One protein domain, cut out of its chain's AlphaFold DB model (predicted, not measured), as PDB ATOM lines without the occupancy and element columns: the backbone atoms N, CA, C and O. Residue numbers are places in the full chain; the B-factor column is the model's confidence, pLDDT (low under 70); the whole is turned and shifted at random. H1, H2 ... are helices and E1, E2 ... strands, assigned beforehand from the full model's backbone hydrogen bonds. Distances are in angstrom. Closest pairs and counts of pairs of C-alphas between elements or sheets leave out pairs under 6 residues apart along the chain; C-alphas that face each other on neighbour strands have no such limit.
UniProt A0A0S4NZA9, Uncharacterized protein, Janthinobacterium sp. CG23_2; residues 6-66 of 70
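AT A GLANCE: This is residues 6 to 66 of the 70 residues of an uncharacterized protein of Janthinobacterium sp. CG23_2 (UniProt A0A0S4NZA9). A two-stranded hairpin, E1 and E2, has one helix, H1, packed on it nearer to E1, and a long loop between E2 and H1 swings out, residues 32 to 44 sticking out free. The printed part has 61 residues, with E1, E2 and H1 in that order; the sheet E1 - E2 is antiparallel. The class is mixed, helices and strands, with under half of the residues in named elements. It is only just loose, close to compact, with a radius of gyration of the C-alphas of 13.0 A and spans of 32 by 30 by 21 A.

HOW THE PARTS SIT: E1, residues 13 to 17, and E2, residues 23 to 27, form a hairpin at 149 degrees, with N 14 and O 26 2.9 A apart, within hydrogen-bond range. The closest C-alphas of E1 and H1, residues 51 to 65, are those of Val 14 and Ala 57, 6.4 A apart. In H1 every O i to N i+4 pair is within hydrogen-bond range.

IN THESE COORDINATES: E1 spans 12.9 A from C-alpha 13 at (-6.894, 39.387, -46.963), E2 13.0 A, and H1 20.5 A to C-alpha 65 at (6.176, 46.274, -43.455).

THE WHOLE: The C-alphas farthest apart, of Lys 20 and Gly 66, are 35.4 A apart. The printed part has no cut, the link E2 to H1 is long, and no printed residue is under 70 in pLDDT.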
ATOM      1  N   SER A   6     -10.596  31.689 -52.794       93.12
ATOM      2  CA  SER A   6      -9.383  31.175 -52.147       93.12
ATOM      3  C   SER A   6      -8.748  32.134 -51.131       93.12
ATOM      4  O   SER A   6      -7.852  31.729 -50.401       93.12
ATOM      5  N   ASN A   7      -9.184  33.397 -51.073       94.69
ATOM      6  CA  ASN A   7      -8.711  34.367 -50.084       94.69
ATOM      7  C   ASN A   7      -9.543  34.399 -48.796       94.69
ATOM      8  O   ASN A   7      -9.189  35.162 -47.902       94.69
ATOM      9  N   ALA A   8     -10.600  33.587 -48.679       93.19
ATOM     10  CA  ALA A   8     -11.410  33.504 -47.462       93.19
ATOM     11  C   ALA A   8     -10.566  33.175 -46.217       93.19
ATOM     12  O   ALA A   8     -10.764  33.771 -45.163       93.19
ATOM     13  N   ASP A   9      -9.571  32.299 -46.377       93.81
ATOM     14  CA  ASP A   9      -8.698  31.833 -45.294       93.81
ATOM     15  C   ASP A   9      -7.338  32.560 -45.258       93.81
ATOM     16  O   ASP A   9      -6.408  32.151 -44.562       93.81
ATOM     17  N   ASN A  10      -7.172  33.634 -46.038       92.88
ATOM     18  CA  ASN A  10      -5.902  34.347 -46.133       92.88
ATOM     19  C   ASN A  10      -5.773  35.398 -45.016       92.88
ATOM     20  O   ASN A  10      -6.473  36.409 -45.007       92.88
ATOM     21  N   GLN A  11      -4.800  35.213 -44.119       90.69
ATOM     22  CA  GLN A  11      -4.527  36.128 -42.999       90.69
ATOM     23  C   GLN A  11      -4.210  37.578 -43.424       90.69
ATOM     24  O   GLN A  11      -4.422  38.521 -42.663       90.69
ATOM     25  N   PHE A  12      -3.764  37.784 -44.664       91.44
ATOM     26  CA  PHE A  12      -3.466  39.099 -45.241       91.44
ATOM     27  C   PHE A  12      -4.541  39.577 -46.234       91.44
ATOM     28  O   PHE A  12      -4.299  40.485 -47.034       91.44
ATOM     29  N   ALA A  13      -5.728  38.963 -46.204       95.50
ATOM     30  CA  ALA A  13      -6.894  39.387 -46.963       95.50
ATOM     31  C   ALA A  13      -7.984  39.943 -46.035       95.50
ATOM     32  O   ALA A  13      -8.494  39.237 -45.165       95.50
ATOM     33  N   VAL A  14      -8.361  41.207 -46.229       94.38
ATOM     34  CA  VAL A  14      -9.508  41.817 -45.538       94.38
ATOM     35  C   VAL A  14     -10.750  41.595 -46.389       94.38
ATOM     36  O   VAL A  14     -10.790  42.034 -47.543       94.38
ATOM     37  N   ALA A  15     -11.743  40.900 -45.838       93.69
ATOM     38  CA  ALA A  15     -13.022  40.691 -46.501       93.69
ATOM     39  C   ALA A  15     -13.855  41.978 -46.462       93.69
ATOM     40  O   ALA A  15     -14.005  42.609 -45.418       93.69
ATOM     41  N   VAL A  16     -14.424  42.350 -47.602       91.56
ATOM     42  CA  VAL A  16     -15.319  43.497 -47.748       91.56
ATOM     43  C   VAL A  16     -16.589  43.051 -48.448       91.56
ATOM     44  O   VAL A  16     -16.530  42.280 -49.406       91.56
ATOM     45  N   LYS A  17     -17.739  43.529 -47.976       88.50
ATOM     46  CA  LYS A  17     -19.028  43.292 -48.629       88.50
ATOM     47  C   LYS A  17     -19.435  44.511 -49.437       88.50
ATOM     48  O   LYS A  17     -19.466  45.622 -48.910       88.50
ATOM     49  N   GLY A  18     -19.729  44.285 -50.711       82.00
ATOM     50  CA  GLY A  18     -20.247  45.308 -51.601       82.00
ATOM     51  C   GLY A  18     -21.757  45.531 -51.473       82.00
ATOM     52  O   GLY A  18     -22.450  44.785 -50.778       82.00
ATOM     53  N   PRO A  19     -22.295  46.549 -52.165       80.88
ATOM     54  CA  PRO A  19     -23.708  46.910 -52.159       80.88
ATOM     55  C   PRO A  19     -24.657  45.807 -52.636       80.88
ATOM     56  O   PRO A  19     -25.846  45.881 -52.340       80.88
ATOM     57  N   LYS A  20     -24.175  44.811 -53.391       85.38
ATOM     58  CA  LYS A  20     -24.970  43.659 -53.846       85.38
ATOM     59  C   LYS A  20     -24.651  42.397 -53.037       85.38
ATOM     60  O   LYS A  20     -24.862  41.291 -53.524       85.38
ATOM     61  N   ASP A  21     -24.144  42.571 -51.815       85.50
ATOM     62  CA  ASP A  21     -23.677  41.513 -50.914       85.50
ATOM     63  C   ASP A  21     -22.529  40.660 -51.495       85.50
ATOM     64  O   ASP A  21     -22.243  39.562 -51.015       85.50
ATOM     65  N   GLU A  22     -21.822  41.166 -52.516       89.75
ATOM     66  CA  GLU A  22     -20.658  40.492 -53.075       89.75
ATOM     67  C   GLU A  22     -19.454  40.592 -52.135       89.75
ATOM     68  O   GLU A  22     -19.102  41.672 -51.655       89.75
ATOM     69  N   VAL A  23     -18.785  39.463 -51.886       92.94
ATOM     70  CA  VAL A  23     -17.561  39.443 -51.080       92.94
ATOM     71  C   VAL A  23     -16.363  39.740 -51.975       92.94
ATOM     72  O   VAL A  23     -16.096  39.032 -52.949       92.94
ATOM     73  N   GLY A  24     -15.640  40.802 -51.645       93.56
ATOM     74  CA  GLY A  24     -14.327  41.127 -52.183       93.56
ATOM     75  C   GLY A  24     -13.252  41.007 -51.109       93.56
ATOM     76  O   GLY A  24     -13.536  41.013 -49.916       93.56
ATOM     77  N   TYR A  25     -12.000  40.923 -51.544       95.25
ATOM     78  CA  TYR A  25     -10.841  40.832 -50.664       95.25
ATOM     79  C   TYR A  25      -9.814  41.913 -51.003       95.25
ATOM     80  O   TYR A  25      -9.367  42.041 -52.153       95.25
ATOM     81  N   ILE A  26      -9.406  42.680 -49.993       94.31
ATOM     82  CA  ILE A  26      -8.264  43.597 -50.058       94.31
ATOM     83  C   ILE A  26      -7.014  42.813 -49.654       94.31
ATOM     84  O   ILE A  26      -6.931  42.312 -48.539       94.31
ATOM     85  N   LEU A  27      -6.043  42.709 -50.566       95.69
ATOM     86  CA  LEU A  27      -4.797  41.968 -50.358       95.69
ATOM     87  C   LEU A  27      -3.713  42.920 -49.852       95.69
ATOM     88  O   LEU A  27      -3.166  43.703 -50.631       95.69
ATOM     89  N   THR A  28      -3.395  42.860 -48.563       94.19
ATOM     90  CA  THR A  28      -2.491  43.831 -47.918       94.19
ATOM     91  C   THR A  28      -1.022  43.600 -48.276       94.19
ATOM     92  O   THR A  28      -0.209  44.505 -48.152       94.19
ATOM     93  N   PHE A  29      -0.683  42.427 -48.818       92.62
ATOM     94  CA  PHE A  29       0.651  42.081 -49.330       92.62
ATOM     95  C   PHE A  29       0.913  42.536 -50.774       92.62
ATOM     96  O   PHE A  29       2.004  42.317 -51.295       92.62
ATOM     97  N   GLN A  30      -0.064  43.165 -51.439       92.12
ATOM     98  CA  GLN A  30       0.111  43.748 -52.775       92.12
ATOM     99  C   GLN A  30      -0.144  45.265 -52.782       92.12
ATOM    100  O   GLN A  30      -0.994  45.734 -53.553       92.12
ATOM    101  N   PRO A  31       0.557  46.056 -51.941       89.31
ATOM    102  CA  PRO A  31       0.427  47.503 -51.977       89.31
ATOM    103  C   PRO A  31       0.932  48.039 -53.317       89.31
ATOM    104  O   PRO A  31       1.861  47.503 -53.926       89.31
ATOM    105  N   LYS A  32       0.304  49.110 -53.799       85.75
ATOM    106  CA  LYS A  32       0.655  49.718 -55.079       85.75
ATOM    107  C   LYS A  32       0.565  51.228 -54.992       85.75
ATOM    108  O   LYS A  32      -0.503  51.771 -54.730       85.75
ATOM    109  N   SER A  33       1.686  51.884 -55.270       86.00
ATOM    110  CA  SER A  33       1.723  53.325 -55.496       86.00
ATOM    111  C   SER A  33       1.026  53.635 -56.814       86.00
ATOM    112  O   SER A  33       1.321  53.023 -57.845       86.00
ATOM    113  N   PHE A  34       0.076  54.561 -56.781       83.75
ATOM    114  CA  PHE A  34      -0.749  54.887 -57.933       83.75
ATOM    115  C   PHE A  34      -1.031  56.386 -57.954       83.75
ATOM    116  O   PHE A  34      -1.655  56.910 -57.032       83.75
ATOM    117  N   ASP A  35      -0.574  57.080 -58.999       89.81
ATOM    118  CA  ASP A  35      -0.950  58.475 -59.218       89.81
ATOM    119  C   ASP A  35      -2.382  58.532 -59.753       89.81
ATOM    120  O   ASP A  35      -2.654  58.250 -60.920       89.81
ATOM    121  N   TRP A  36      -3.303  58.878 -58.861       89.06
ATOM    122  CA  TRP A  36      -4.723  58.994 -59.154       89.06
ATOM    123  C   TRP A  36      -5.066  60.092 -60.173       89.06
ATOM    124  O   TRP A  36      -5.991  59.904 -60.959       89.06
ATOM    125  N   ARG A  37      -4.309  61.199 -60.223       90.38
ATOM    126  CA  ARG A  37      -4.568  62.308 -61.159       90.38
ATOM    127  C   ARG A  37      -4.147  61.933 -62.567       90.38
ATOM    128  O   ARG A  37      -4.916  62.124 -63.501       90.38
ATOM    129  N   ALA A  38      -2.965  61.335 -62.708       93.44
ATOM    130  CA  ALA A  38      -2.462  60.861 -63.998       93.44
ATOM    131  C   ALA A  38      -3.327  59.744 -64.615       93.44
ATOM    132  O   ALA A  38      -3.171  59.413 -65.787       93.44
ATOM    133  N   ARG A  39      -4.208  59.131 -63.817       89.75
ATOM    134  CA  ARG A  39      -5.078  58.013 -64.202       89.75
ATOM    135  C   ARG A  39      -6.550  58.410 -64.311       89.75
ATOM    136  O   ARG A  39      -7.378  57.514 -64.434       89.75
ATOM    137  N   GLU A  40      -6.854  59.708 -64.220       91.50
ATOM    138  CA  GLU A  40      -8.220  60.246 -64.290       91.50
ATOM    139  C   GLU A  40      -9.178  59.518 -63.331       91.50
ATOM    140  O   GLU A  40     -10.309  59.176 -63.676       91.50
ATOM    141  N   ALA A  41      -8.699  59.212 -62.120       88.81
ATOM    142  CA  ALA A  41      -9.496  58.486 -61.144       88.81
ATOM    143  C   ALA A  41     -10.707  59.321 -60.697       88.81
ATOM    144  O   ALA A  41     -10.581  60.507 -60.395       88.81
ATOM    145  N   CYS A  42     -11.865  58.669 -60.595       87.50
ATOM    146  CA  CYS A  42     -13.101  59.249 -60.072       87.50
ATOM    147  C   CYS A  42     -13.416  58.706 -58.674       87.50
ATOM    148  O   CYS A  42     -12.886  57.673 -58.254       87.50
ATOM    149  N   GLU A  43     -14.316  59.389 -57.965       84.94
ATOM    150  CA  GLU A  43     -14.846  58.910 -56.690       84.94
ATOM    151  C   GLU A  43     -15.472  57.517 -56.837       84.94
ATOM    152  O   GLU A  43     -16.133  57.199 -57.830       84.94
ATOM    153  N   HIS A  44     -15.250  56.663 -55.838       80.50
ATOM    154  CA  HIS A  44     -15.779  55.307 -55.865       80.50
ATOM    155  C   HIS A  44     -17.311  55.325 -55.692       80.50
ATOM    156  O   HIS A  44     -17.794  55.997 -54.780       80.50
ATOM    157  N   PRO A  45     -18.091  54.528 -56.455       80.50
ATOM    158  CA  PRO A  45     -19.558  54.518 -56.361       80.50
ATOM    159  C   PRO A  45     -20.120  54.148 -54.982       80.50
ATOM    160  O   PRO A  45     -21.283  54.412 -54.700       80.50
ATOM    161  N   TRP A  46     -19.318  53.508 -54.126       78.12
ATOM    162  CA  TRP A  46     -19.720  53.170 -52.751       78.12
ATOM    163  C   TRP A  46     -19.663  54.373 -51.799       78.12
ATOM    164  O   TRP A  46     -20.155  54.281 -50.680       78.12
ATOM    165  N   GLY A  47     -19.069  55.492 -52.224       81.31
ATOM    166  CA  GLY A  47     -18.880  56.666 -51.382       81.31
ATOM    167  C   GLY A  47     -17.993  56.371 -50.167       81.31
ATOM    168  O   GLY A  47     -16.896  55.824 -50.297       81.31
ATOM    169  N   GLY A  48     -18.463  56.773 -48.984       79.19
ATOM    170  CA  GLY A  48     -17.745  56.665 -47.709       79.19
ATOM    171  C   GLY A  48     -17.990  55.359 -46.941       79.19
ATOM    172  O   GLY A  48     -18.337  54.331 -47.510       79.19
ATOM    173  N   GLY A  49     -17.777  55.391 -45.621       78.31
ATOM    174  CA  GLY A  49     -18.099  54.272 -44.716       78.31
ATOM    175  C   GLY A  49     -17.065  53.142 -44.653       78.31
ATOM    176  O   GLY A  49     -17.236  52.195 -43.896       78.31
ATOM    177  N   HIS A  50     -15.962  53.250 -45.389       84.81
ATOM    178  CA  HIS A  50     -14.895  52.247 -45.435       84.81
ATOM    179  C   HIS A  50     -13.742  52.538 -44.456       84.81
ATOM    180  O   HIS A  50     -12.666  51.967 -44.600       84.81
ATOM    181  N   ALA A  51     -13.942  53.414 -43.465       89.19
ATOM    182  CA  ALA A  51     -12.897  53.796 -42.511       89.19
ATOM    183  C   ALA A  51     -12.403  52.601 -41.680       89.19
ATOM    184  O   ALA A  51     -11.203  52.365 -41.630       89.19
ATOM    185  N   ALA A  52     -13.317  51.796 -41.129       90.06
ATOM    186  CA  ALA A  52     -12.953  50.599 -40.362       90.06
ATOM    187  C   ALA A  52     -12.204  49.564 -41.224       90.06
ATOM    188  O   ALA A  52     -11.217  48.975 -40.798       90.06
ATOM    189  N   VAL A  53     -12.637  49.391 -42.476       91.00
ATOM    190  CA  VAL A  53     -11.970  48.511 -43.448       91.00
ATOM    191  C   VAL A  53     -10.563  49.018 -43.776       91.00
ATOM    192  O   VAL A  53      -9.628  48.229 -43.898       91.00
ATOM    193  N   LEU A  54     -10.412  50.334 -43.940       91.19
ATOM    194  CA  LEU A  54      -9.126  50.968 -44.201       91.19
ATOM    195  C   LEU A  54      -8.180  50.804 -43.007       91.19
ATOM    196  O   LEU A  54      -7.030  50.426 -43.209       91.19
ATOM    197  N   GLU A  55      -8.660  51.042 -41.789       94.00
ATOM    198  CA  GLU A  55      -7.904  50.869 -40.545       94.00
ATOM    199  C   GLU A  55      -7.387  49.430 -40.403       94.00
ATOM    200  O   GLU A  55      -6.192  49.206 -40.202       94.00
ATOM    201  N   GLU A  56      -8.250  48.439 -40.638       93.50
ATOM    202  CA  GLU A  56      -7.861  47.029 -40.621       93.50
ATOM    203  C   GLU A  56      -6.819  46.700 -41.705       93.50
ATOM    204  O   GLU A  56      -5.826  46.014 -41.444       93.50
ATOM    205  N   ALA A  57      -7.003  47.215 -42.925       93.50
ATOM    206  CA  ALA A  57      -6.054  47.011 -44.014       93.50
ATOM    207  C   ALA A  57      -4.683  47.643 -43.714       93.50
ATOM    208  O   ALA A  57      -3.654  47.031 -44.014       93.50
ATOM    209  N   LEU A  58      -4.656  48.833 -43.105       93.25
ATOM    210  CA  LEU A  58      -3.429  49.526 -42.706       93.25
ATOM    211  C   LEU A  58      -2.711  48.802 -41.566       93.25
ATOM    212  O   LEU A  58      -1.495  48.637 -41.638       93.25
ATOM    213  N   SER A  59      -3.445  48.301 -40.571       93.38
ATOM    214  CA  SER A  59      -2.884  47.479 -39.493       93.38
ATOM    215  C   SER A  59      -2.202  46.222 -40.045       93.38
ATOM    216  O   SER A  59      -1.028  45.954 -39.771       93.38
ATOM    217  N   ARG A  60      -2.885  45.495 -40.941       93.19
ATOM    218  CA  ARG A  60      -2.327  44.299 -41.589       93.19
ATOM    219  C   ARG A  60      -1.160  44.600 -42.528       93.19
ATOM    220  O   ARG A  60      -0.236  43.795 -42.614       93.19
ATOM    221  N   LEU A  61      -1.188  45.731 -43.233       93.88
ATOM    222  CA  LEU A  61      -0.051  46.197 -44.029       93.88
ATOM    223  C   LEU A  61       1.152  46.517 -43.132       93.88
ATOM    224  O   LEU A  61       2.273  46.128 -43.455       93.88
ATOM    225  N   GLY A  62       0.920  47.166 -41.991       92.38
ATOM    226  CA  GLY A  62       1.947  47.469 -41.001       92.38
ATOM    227  C   GLY A  62       2.691  46.220 -40.526       92.38
ATOM    228  O   GLY A  62       3.922  46.193 -40.550       92.38
ATOM    229  N   MET A  63       1.962  45.137 -40.225       90.81
ATOM    230  CA  MET A  63       2.569  43.846 -39.869       90.81
ATOM    231  C   MET A  63       3.535  43.320 -40.944       90.81
ATOM    232  O   MET A  63       4.577  42.762 -40.611       90.81
ATOM    233  N   ILE A  64       3.214  43.512 -42.229       91.44
ATOM    234  CA  ILE A  64       4.060  43.080 -43.355       91.44
ATOM    235  C   ILE A  64       5.293  43.980 -43.488       91.44
ATOM    236  O   ILE A  64       6.392  43.502 -43.764       91.44
ATOM    237  N   CYS A  65       5.114  45.286 -43.302       90.38
ATOM    238  CA  CYS A  65       6.176  46.274 -43.455       90.38
ATOM    239  C   CYS A  65       7.038  46.470 -42.195       90.38
ATOM    240  O   CYS A  65       8.019  47.208 -42.250       90.38
ATOM    241  N   GLY A  66       6.696  45.826 -41.076       89.81
ATOM    242  CA  GLY A  66       7.448  45.905 -39.823       89.81
ATOM    243  C   GLY A  66       7.189  47.171 -39.002       89.81
ATOM    244  O   GLY A  66       8.060  47.585 -38.241       89.81
TER     245      GLY A  66